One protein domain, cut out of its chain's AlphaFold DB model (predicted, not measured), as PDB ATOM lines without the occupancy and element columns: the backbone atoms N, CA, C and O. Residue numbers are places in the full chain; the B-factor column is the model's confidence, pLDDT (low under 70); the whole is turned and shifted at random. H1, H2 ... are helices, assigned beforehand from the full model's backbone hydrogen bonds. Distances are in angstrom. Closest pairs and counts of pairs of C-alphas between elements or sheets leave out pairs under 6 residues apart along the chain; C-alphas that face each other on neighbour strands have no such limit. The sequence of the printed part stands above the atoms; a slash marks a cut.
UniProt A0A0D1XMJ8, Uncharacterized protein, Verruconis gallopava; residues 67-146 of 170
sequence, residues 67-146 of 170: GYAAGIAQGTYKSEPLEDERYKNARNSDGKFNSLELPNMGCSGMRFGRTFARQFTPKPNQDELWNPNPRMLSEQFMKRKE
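This is residues 67 to 146 of the 170 residues of an uncharacterized protein of Verruconis gallopava (UniProt A0A0D1XMJ8). This domain has little regular structure: residues 67 to 118 form a body of loops with two short helices, H1 and H2, and residues 119 to 146 stick out from it as an arm that holds H3 and H4. The printed part has 80 residues with four named helices, H1 to H4 in order, and no named strand; its class is all helix, with only 22 residues in named elements. It is extended and flat, with a radius of gyration of the C-alphas of 20.3 A and spans of 56 by 34 by 18 A.

Find C-alpha 71 at (112.956, 28.019, 69.593), where H1, residues 71 to 74, begins. Next come H2, residues 85 to 88, and H3, residues 126 to 130. H4, residues 134 to 142, runs 10.5 A to C-alpha 142 at (139.184, 40.256, 96.213).

H1 and H2 are apart. H3 and H4 meet only through their tight link. In both, every O i to N i+4 pair is within hydrogen-bond range; H1 and H2 are too short for such a pair.

The farthest C-alphas, Lys 78 and Glu 146, are 58.4 A apart. The H2 to H3 link is long, with 37 residues. The printed part has no cut, and no printed residue is under 70 in pLDDT.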
ATOM      1  N   GLY A  67     117.701  32.103  75.809       85.00
ATOM      2  CA  GLY A  67     118.582  33.122  75.236       85.00
ATOM      3  C   GLY A  67     118.125  33.611  73.853       85.00
ATOM      4  O   GLY A  67     118.540  34.693  73.403       85.00
ATOM      5  N   TYR A  68     117.263  32.844  73.189       85.62
ATOM      6  CA  TYR A  68     116.645  33.156  71.905       85.62
ATOM      7  C   TYR A  68     115.219  33.690  72.078       85.62
ATOM      8  O   TYR A  68     114.557  33.445  73.080       85.62
ATOM      9  N   ALA A  69     114.748  34.464  71.095       77.56
ATOM     10  CA  ALA A  69     113.371  34.970  71.085       77.56
ATOM     11  C   ALA A  69     112.354  33.887  70.675       77.56
ATOM     12  O   ALA A  69     111.190  33.968  71.048       77.56
ATOM     13  N   ALA A  70     112.803  32.886  69.914       75.06
ATOM     14  CA  ALA A  70     112.010  31.749  69.471       75.06
ATOM     15  C   ALA A  70     112.887  30.492  69.409       75.06
ATOM     16  O   ALA A  70     114.083  30.582  69.118       75.06
ATOM     17  N   GLY A  71     112.274  29.321  69.605       75.81
ATOM     18  CA  GLY A  71     112.956  28.019  69.593       75.81
ATOM     19  C   GLY A  71     113.507  27.583  68.230       75.81
ATOM     20  O   GLY A  71     114.171  26.559  68.153       75.81
ATOM     21  N   ILE A  72     113.289  28.360  67.162       82.88
ATOM     22  CA  ILE A  72     113.748  28.056  65.792       82.88
ATOM     23  C   ILE A  72     115.266  27.825  65.744       82.88
ATOM     24  O   ILE A  72     115.734  26.965  65.005       82.88
ATOM     25  N   ALA A  73     116.035  28.546  66.566       86.62
ATOM     26  CA  ALA A  73     117.489  28.395  66.630       86.62
ATOM     27  C   ALA A  73     117.940  26.993  67.082       86.62
ATOM     28  O   ALA A  73     119.034  26.561  66.732       86.62
ATOM     29  N   GLN A  74     117.092  26.275  67.823       89.12
ATOM     30  CA  GLN A  74     117.372  24.916  68.286       89.12
ATOM     31  C   GLN A  74     117.151  23.857  67.191       89.12
ATOM     32  O   GLN A  74     117.469  22.685  67.389       89.12
ATOM     33  N   GLY A  75     116.643  24.272  66.026       88.94
ATOM     34  CA  GLY A  75     116.333  23.392  64.911       88.94
ATOM     35  C   GLY A  75     115.099  22.527  65.159       88.94
ATOM     36  O   GLY A  75     114.463  22.559  66.208       88.94
ATOM     37  N   THR A  76     114.756  21.752  64.140       89.00
ATOM     38  CA  THR A  76     113.731  20.706  64.164       89.00
ATOM     39  C   THR A  76     114.232  19.529  63.337       89.00
ATOM     40  O   THR A  76     115.113  19.710  62.497       89.00
ATOM     41  N   TYR A  77     113.601  18.362  63.463       83.38
ATOM     42  CA  TYR A  77     113.902  17.201  62.613       83.38
ATOM     43  C   TYR A  77     113.811  17.480  61.098       83.38
ATOM     44  O   TYR A  77     114.355  16.721  60.302       83.38
ATOM     45  N   LYS A  78     113.098  18.541  60.683       86.81
ATOM     46  CA  LYS A  78     112.994  18.948  59.273       86.81
ATOM     47  C   LYS A  78     114.147  19.839  58.829       86.81
ATOM     48  O   LYS A  78     114.603  19.712  57.701       86.81
ATOM     49  N   SER A  79     114.555  20.782  59.678       89.25
ATOM     50  CA  SER A  79     115.611  21.743  59.341       89.25
ATOM     51  C   SER A  79     117.005  21.150  59.528       89.25
ATOM     52  O   SER A  79     117.917  21.512  58.802       89.25
ATOM     53  N   GLU A  80     117.150  20.252  60.500       88.69
ATOM     54  CA  GLU A  80     118.389  19.557  60.850       88.69
ATOM     55  C   GLU A  80     118.068  18.056  60.929       88.69
ATOM     56  O   GLU A  80     117.856  17.520  62.024       88.69
ATOM     57  N   PRO A  81     117.913  17.372  59.778       89.62
ATOM     58  CA  PRO A  81     117.664  15.939  59.772       89.62
ATOM     59  C   PRO A  81     118.847  15.195  60.390       89.62
ATOM     60  O   PRO A  81     119.994  15.635  60.314       89.62
ATOM     61  N   LEU A  82     118.560  14.048  61.002       91.06
ATOM     62  CA  LEU A  82     119.593  13.202  61.583       91.06
ATOM     63  C   LEU A  82     120.554  12.734  60.482       91.06
ATOM     64  O   LEU A  82     120.153  12.006  59.578       91.06
ATOM     65  N   GLU A  83     121.812  13.159  60.575       86.94
ATOM     66  CA  GLU A  83     122.844  12.846  59.578       86.94
ATOM     67  C   GLU A  83     123.216  11.358  59.581       86.94
ATOM     68  O   GLU A  83     123.452  10.766  58.530       86.94
ATOM     69  N   ASP A  84     123.269  10.757  60.772       91.50
ATOM     70  CA  ASP A  84     123.633   9.359  60.978       91.50
ATOM     71  C   ASP A  84     122.860   8.783  62.176       91.50
ATOM     72  O   ASP A  84     122.823   9.351  63.274       91.50
ATOM     73  N   GLU A  85     122.265   7.614  61.962       94.00
ATOM     74  CA  GLU A  85     121.515   6.833  62.943       94.00
ATOM     75  C   GLU A  85     122.323   6.515  64.213       94.00
ATOM     76  O   GLU A  85     121.745   6.384  65.297       94.00
ATOM     77  N   ARG A  86     123.660   6.468  64.124       93.56
ATOM     78  CA  ARG A  86     124.543   6.275  65.288       93.56
ATOM     79  C   ARG A  86     124.292   7.292  66.404       93.56
ATOM     80  O   ARG A  86     124.457   6.953  67.576       93.56
ATOM     81  N   TYR A  87     123.888   8.521  66.072       92.69
ATOM     82  CA  TYR A  87     123.720   9.595  67.054       92.69
ATOM     83  C   TYR A  87     122.485   9.420  67.944       92.69
ATOM     84  O   TYR A  87     122.330  10.146  68.920       92.69
ATOM     85  N   LYS A  88     121.651   8.402  67.694       92.06
ATOM     86  CA  LYS A  88     120.616   7.976  68.650       92.06
ATOM     87  C   LYS A  88     121.208   7.373  69.925       92.06
ATOM     88  O   LYS A  88     120.581   7.441  70.975       92.06
ATOM     89  N   ASN A  89     122.405   6.785  69.830       94.12
ATOM     90  CA  ASN A  89     123.046   6.052  70.927       94.12
ATOM     91  C   ASN A  89     124.468   6.540  71.248       94.12
ATOM     92  O   ASN A  89     125.032   6.156  72.271       94.12
ATOM     93  N   ALA A  90     125.066   7.368  70.392       93.94
ATOM     94  CA  ALA A  90     126.410   7.904  70.559       93.94
ATOM     95  C   ALA A  90     126.396   9.435  70.594       93.94
ATOM     96  O   ALA A  90     125.596  10.078  69.919       93.94
ATOM     97  N   ARG A  91     127.326  10.033  71.344       92.50
ATOM     98  CA  ARG A  91     127.470  11.493  71.391       92.50
ATOM     99  C   ARG A  91     128.095  12.004  70.098       92.50
ATOM    100  O   ARG A  91     129.124  11.489  69.661       92.50
ATOM    101  N   ASN A  92     127.483  13.028  69.516       92.81
ATOM    102  CA  ASN A  92     128.097  13.811  68.454       92.81
ATOM    103  C   ASN A  92     129.207  14.700  69.050       92.81
ATOM    104  O   ASN A  92     129.035  15.240  70.146       92.81
ATOM    105  N   SER A  93     130.331  14.844  68.344       89.56
ATOM    106  CA  SER A  93     131.476  15.661  68.772       89.56
ATOM    107  C   SER A  93     131.125  17.140  68.955       89.56
ATOM    108  O   SER A  93     131.635  17.768  69.876       89.56
ATOM    109  N   ASP A  94     130.208  17.669  68.141       89.00
ATOM    110  CA  ASP A  94     129.729  19.054  68.230       89.00
ATOM    111  C   ASP A  94     128.586  19.214  69.248       89.00
ATOM    112  O   ASP A  94     128.109  20.319  69.505       89.00
ATOM    113  N   GLY A  95     128.114  18.106  69.833       91.06
ATOM    114  CA  GLY A  95     126.998  18.079  70.779       91.06
ATOM    115  C   GLY A  95     125.607  18.122  70.138       91.06
ATOM    116  O   GLY A  95     124.615  18.212  70.863       91.06
ATOM    117  N   LYS A  96     125.507  18.042  68.803       92.38
ATOM    118  CA  LYS A  96     124.226  17.927  68.087       92.38
ATOM    119  C   LYS A  96     123.499  16.608  68.383       92.38
ATOM    120  O   LYS A  96     124.100  15.622  68.809       92.38
ATOM    121  N   PHE A  97     122.198  16.593  68.101       93.75
ATOM    122  CA  PHE A  97     121.306  15.426  68.138       93.75
ATOM    123  C   PHE A  97     121.121  14.782  69.520       93.75
ATOM    124  O   PHE A  97     120.590  13.681  69.621       93.75
ATOM    125  N   ASN A  98     121.485  15.479  70.602       92.44
ATOM    126  CA  ASN A  98     121.187  15.020  71.961       92.44
ATOM    127  C   ASN A  98     119.678  15.088  72.278       92.44
ATOM    128  O   ASN A  98     119.161  14.289  73.053       92.44
ATOM    129  N   SER A  99     118.964  16.032  71.653       91.19
ATOM    130  CA  SER A  99     117.507  16.000  71.517       91.19
ATOM    131  C   SER A  99     117.159  15.751  70.054       91.19
ATOM    132  O   SER A  99     117.623  16.476  69.178       91.19
ATOM    133  N   LEU A 100     116.335  14.736  69.781       90.62
ATOM    134  CA  LEU A 100     115.886  14.434  68.415       90.62
ATOM    135  C   LEU A 100     114.841  15.441  67.912       90.62
ATOM    136  O   LEU A 100     114.702  15.651  66.710       90.62
ATOM    137  N   GLU A 101     114.108  16.072  68.829       90.69
ATOM    138  CA  GLU A 101     113.120  17.102  68.499       90.69
ATOM    139  C   GLU A 101     113.779  18.456  68.233       90.69
ATOM    140  O   GLU A 101     113.344  19.188  67.343       90.69
ATOM    141  N   LEU A 102     114.841  18.764  68.988       92.00
ATOM    142  CA  LEU A 102     115.600  20.014  68.941       92.00
ATOM    143  C   LEU A 102     117.094  19.705  68.722       92.00
ATOM    144  O   LEU A 102     117.870  19.729  69.684       92.00
ATOM    145  N   PRO A 103     117.513  19.390  67.481       93.56
ATOM    146  CA  PRO A 103     118.842  18.848  67.188       93.56
ATOM    147  C   PRO A 103     120.024  19.703  67.649       93.56
ATOM    148  O   PRO A 103     121.071  19.153  67.987       93.56
ATOM    149  N   ASN A 104     119.870  21.026  67.714       93.12
ATOM    150  CA  ASN A 104     120.941  21.932  68.134       93.12
ATOM    151  C   ASN A 104     120.944  22.195  69.652       93.12
ATOM    152  O   ASN A 104     121.794  22.925  70.154       93.12
ATOM    153  N   MET A 105     120.021  21.607  70.420       91.31
ATOM    154  CA  MET A 105     119.929  21.859  71.857       91.31
ATOM    155  C   MET A 105     121.176  21.370  72.602       91.31
ATOM    156  O   MET A 105     121.381  20.173  72.799       91.31
ATOM    157  N   GLY A 106     121.972  22.328  73.082       88.94
ATOM    158  CA  GLY A 106     123.192  22.071  73.850       88.94
ATOM    159  C   GLY A 106     124.446  21.822  73.008       88.94
ATOM    160  O   GLY A 106     125.463  21.440  73.583       88.94
ATOM    161  N   CYS A 107     124.397  22.043  71.689       92.12
ATOM    162  CA  CYS A 107     125.577  21.959  70.830       92.12
ATOM    163  C   CYS A 107     126.474  23.208  70.946       92.12
ATOM    164  O   CYS A 107     126.081  24.241  71.506       92.12
ATOM    165  N   SER A 108     127.686  23.120  70.396       91.00
ATOM    166  CA  SER A 108     128.601  24.260  70.281       91.00
ATOM    167  C   SER A 108     127.962  25.417  69.493       91.00
ATOM    168  O   SER A 108     127.078  25.234  68.655       91.00
ATOM    169  N   GLY A 109     128.355  26.653  69.817       89.44
ATOM    170  CA  GLY A 109     127.833  27.864  69.168       89.44
ATOM    171  C   GLY A 109     126.424  28.305  69.597       89.44
ATOM    172  O   GLY A 109     125.961  29.364  69.164       89.44
ATOM    173  N   MET A 110     125.736  27.558  70.468       91.06
ATOM    174  CA  MET A 110     124.439  27.974  71.008       91.06
ATOM    175  C   MET A 110     124.571  29.014  72.125       91.06
ATOM    176  O   MET A 110     125.519  29.020  72.911       91.06
ATOM    177  N   ARG A 111     123.587  29.914  72.225       91.62
ATOM    178  CA  ARG A 111     123.530  30.913  73.302       91.62
ATOM    179  C   ARG A 111     123.273  30.249  74.650       91.62
ATOM    180  O   ARG A 111     122.433  29.361  74.769       91.62
ATOM    181  N   PHE A 112     123.892  30.797  75.691       90.81
ATOM    182  CA  PHE A 112     123.535  30.469  77.066       90.81
ATOM    183  C   PHE A 112     122.103  30.914  77.391       90.81
ATOM    184  O   PHE A 112     121.714  32.060  77.132       90.81
ATOM    185  N   GLY A 113     121.336  30.009  78.005       90.12
ATOM    186  CA  GLY A 113     120.081  30.345  78.677       90.12
ATOM    187  C   GLY A 113     120.314  31.216  79.917       90.12
ATOM    188  O   GLY A 113     121.451  31.473  80.319       90.12
ATOM    189  N   ARG A 114     119.232  31.687  80.539       91.12
ATOM    190  CA  ARG A 114     119.289  32.547  81.728       91.12
ATOM    191  C   ARG A 114     118.440  31.997  82.865       91.12
ATOM    192  O   ARG A 114     117.343  31.491  82.644       91.12
ATOM    193  N   THR A 115     118.922  32.194  84.090       93.12
ATOM    194  CA  THR A 115     118.173  31.906  85.325       93.12
ATOM    195  C   THR A 115     117.323  33.073  85.820       93.12
ATOM    196  O   THR A 115     116.476  32.892  86.692       93.12
ATOM    197  N   PHE A 116     117.525  34.262  85.248       90.81
ATOM    198  CA  PHE A 116     116.759  35.473  85.521       90.81
ATOM    199  C   PHE A 116     116.185  36.035  84.223       90.81
ATOM    200  O   PHE A 116     116.839  35.998  83.174       90.81
ATOM    201  N   ALA A 117     114.979  36.598  84.297       87.94
ATOM    202  CA  ALA A 117     114.338  37.210  83.143       87.94
ATOM    203  C   ALA A 117     115.178  38.374  82.585       87.94
ATOM    204  O   ALA A 117     115.841  39.116  83.318       87.94
ATOM    205  N   ARG A 118     115.124  38.563  81.260       85.00
ATOM    206  CA  ARG A 118     115.921  39.579  80.549       85.00
ATOM    207  C   ARG A 118     115.638  41.005  81.025       85.00
ATOM    208  O   ARG A 118     116.559  41.809  81.071       85.00
ATOM    209  N   GLN A 119     114.403  41.289  81.431       86.88
ATOM    210  CA  GLN A 119     114.002  42.599  81.954       86.88
ATOM    211  C   GLN A 119     114.753  43.007  83.231       86.88
ATOM    212  O   GLN A 119     114.996  44.188  83.441       86.88
ATOM    213  N   PHE A 120     115.172  42.035  84.046       89.31
ATOM    214  CA  PHE A 120     115.966  42.271  85.257       89.31
ATOM    215  C   PHE A 120     117.475  42.195  85.005       89.31
ATOM    216  O   PHE A 120     118.269  42.392  85.917       89.31
ATOM    217  N   THR A 121     117.878  41.872  83.775       89.25
ATOM    218  CA  THR A 121     119.280  41.739  83.364       89.25
ATOM    219  C   THR A 121     119.540  42.519  82.067       89.25
ATOM    220  O   THR A 121     119.959  41.921  81.058       89.25
ATOM    221  N   PRO A 122     119.249  43.841  82.047       89.94
ATOM    222  CA  PRO A 122     119.571  44.689  80.909       89.94
ATOM    223  C   PRO A 122     121.088  44.759  80.714       89.94
ATOM    224  O   PRO A 122     121.872  44.532  81.637       89.94
ATOM    225  N   LYS A 123     121.511  45.059  79.485       90.81
ATOM    226  CA  LYS A 123     122.924  45.318  79.207       90.81
ATOM    227  C   LYS A 123     123.326  46.608  79.942       90.81
ATOM    228  O   LYS A 123     122.649  47.611  79.715       90.81
ATOM    229  N   PRO A 124     124.398  46.600  80.752       92.56
ATOM    230  CA  PRO A 124     124.871  47.813  81.404       92.56
ATOM    231  C   PRO A 124     125.376  48.824  80.370       92.56
ATOM    232  O   PRO A 124     125.890  48.448  79.306       92.56
ATOM    233  N   ASN A 125     125.226  50.107  80.681       94.94
ATOM    234  CA  ASN A 125     125.833  51.183  79.904       94.94
ATOM    235  C   ASN A 125     127.336  51.321  80.225       94.94
ATOM    236  O   ASN A 125     127.869  50.639  81.102       94.94
ATOM    237  N   GLN A 126     128.043  52.174  79.481       93.44
ATOM    238  CA  GLN A 126     129.493  52.311  79.635       93.44
ATOM    239  C   GLN A 126     129.881  52.823  81.028       93.44
ATOM    240  O   GLN A 126     130.839  52.319  81.606       93.44
ATOM    241  N   ASP A 127     129.132  53.769  81.591       95.00
ATOM    242  CA  ASP A 127     129.440  54.330  82.908       95.00
ATOM    243  C   ASP A 127     129.193  53.310  84.025       95.00
ATOM    244  O   ASP A 127     130.009  53.202  84.937       95.00
ATOM    245  N   GLU A 128     128.130  52.508  83.924       94.62
ATOM    246  CA  GLU A 128     127.819  51.401  84.842       94.62
ATOM    247  C   GLU A 128     128.887  50.298  84.821       94.62
ATOM    248  O   GLU A 128     129.117  49.644  85.836       94.62
ATOM    249  N   LEU A 129     129.566  50.090  83.685       93.88
ATOM    250  CA  LEU A 129     130.675  49.135  83.587       93.88
ATOM    251  C   LEU A 129     131.923  49.591  84.359       93.88
ATOM    252  O   LEU A 129     132.701  48.746  84.807       93.88
ATOM    253  N   TRP A 130     132.130  50.904  84.503       94.94
ATOM    254  CA  TRP A 130     133.338  51.479  85.105       94.94
ATOM    255  C   TRP A 130     133.129  52.092  86.486       94.94
ATOM    256  O   TRP A 130     134.117  52.427  87.137       94.94
ATOM    257  N   ASN A 131     131.886  52.244  86.944       95.06
ATOM    258  CA  ASN A 131     131.565  52.890  88.212       95.06
ATOM    259  C   ASN A 131     130.714  51.966  89.100       95.06
ATOM    260  O   ASN A 131     129.532  51.770  88.821       95.06
ATOM    261  N   PRO A 132     131.273  51.438  90.204       95.19
ATOM    262  CA  PRO A 132     132.637  51.651  90.700       95.19
ATOM    263  C   PRO A 132     133.720  50.972  89.842       95.19
ATOM    264  O   PRO A 132     133.476  49.955  89.198       95.19
ATOM    265  N   ASN A 133     134.946  51.513  89.886       96.25
ATOM    266  CA  ASN A 133     136.071  50.997  89.099       96.25
ATOM    267  C   ASN A 133     136.357  49.515  89.437       96.25
ATOM    268  O   ASN A 133     136.687  49.214  90.592       96.25
ATOM    269  N   PRO A 134     136.316  48.588  88.456       96.44
ATOM    270  CA  PRO A 134     136.533  47.161  88.702       96.44
ATOM    271  C   PRO A 134     137.895  46.830  89.327       96.44
ATOM    272  O   PRO A 134     138.005  45.905  90.133       96.44
ATOM    273  N   ARG A 135     138.950  47.594  89.001       96.62
ATOM    274  CA  ARG A 135     140.276  47.409  89.604       96.62
ATOM    275  C   ARG A 135     140.267  47.779  91.080       96.62
ATOM    276  O   ARG A 135     140.860  47.064  91.883       96.62
ATOM    277  N   MET A 136     139.581  48.863  91.428       97.44
ATOM    278  CA  MET A 136     139.430  49.281  92.818       97.44
ATOM    279  C   MET A 136     138.669  48.219  93.627       97.44
ATOM    280  O   MET A 136     139.156  47.818  94.682       97.44
ATOM    281  N   LEU A 137     137.573  47.661  93.089       96.81
ATOM    282  CA  LEU A 137     136.858  46.547  93.730       96.81
ATOM    283  C   LEU A 137     137.755  45.316  93.941       96.81
ATOM    284  O   LEU A 137     137.734  44.709  95.012       96.81
ATOM    285  N   SER A 138     138.559  44.957  92.936       96.94
ATOM    286  CA  SER A 138     139.483  43.820  93.010       96.94
ATOM    287  C   SER A 138     140.526  43.991  94.123       96.94
ATOM    288  O   SER A 138     140.690  43.100  94.959       96.94
ATOM    289  N   GLU A 139     141.179  45.155  94.205       97.44
ATOM    290  CA  GLU A 139     142.174  45.436  95.252       97.44
ATOM    291  C   GLU A 139     141.552  45.503  96.652       97.44
ATOM    292  O   GLU A 139     142.167  45.047  97.617       97.44
ATOM    293  N   GLN A 140     140.343  46.061  96.771       96.81
ATOM    294  CA  GLN A 140     139.703  46.276  98.065       96.81
ATOM    295  C   GLN A 140     139.061  45.004  98.633       96.81
ATOM    296  O   GLN A 140     139.193  44.747  99.832       96.81
ATOM    297  N   PHE A 141     138.382  44.213  97.795       96.56
ATOM    298  CA  PHE A 141     137.544  43.098  98.248       96.56
ATOM    299  C   PHE A 141     138.061  41.711  97.859       96.56
ATOM    300  O   PHE A 141     137.782  40.749  98.571       96.56
ATOM    301  N   MET A 142     138.794  41.572  96.749       96.81
ATOM    302  CA  MET A 142     139.184  40.256  96.213       96.81
ATOM    303  C   MET A 142     140.654  39.903  96.459       96.81
ATOM    304  O   MET A 142     141.021  38.725  96.421       96.81
ATOM    305  N   LYS A 143     141.510  40.901  96.708       96.62
ATOM    306  CA  LYS A 143     142.934  40.696  96.978       96.62
ATOM    307  C   LYS A 143     143.128  39.831  98.220       96.62
ATOM    308  O   LYS A 143     142.748  40.202  99.331       96.62
ATOM    309  N   ARG A 144     143.791  38.690  98.039       96.44
ATOM    310  CA  ARG A 144     144.183  37.815  99.146       96.44
ATOM    311  C   ARG A 144     145.228  38.525 100.012       96.44
ATOM    312  O   ARG A 144     146.307  38.838  99.520       96.44
ATOM    313  N   LYS A 145     144.906  38.754 101.288       95.88
ATOM    314  CA  LYS A 145     145.848  39.279 102.297       95.88
ATOM    315  C   LYS A 145     146.548  38.146 103.042       95.88
ATOM    316  O   LYS A 145     147.762  38.147 103.170       95.88
ATOM    317  N   GLU A 146     145.773  37.145 103.442       96.88
ATOM    318  CA  GLU A 146     146.236  35.955 104.153       96.88
ATOM    319  C   GLU A 146     145.593  34.705 103.545       96.88
ATOM    320  O   GLU A 146     144.562  34.777 102.867       96.88
TER     321      GLU A 146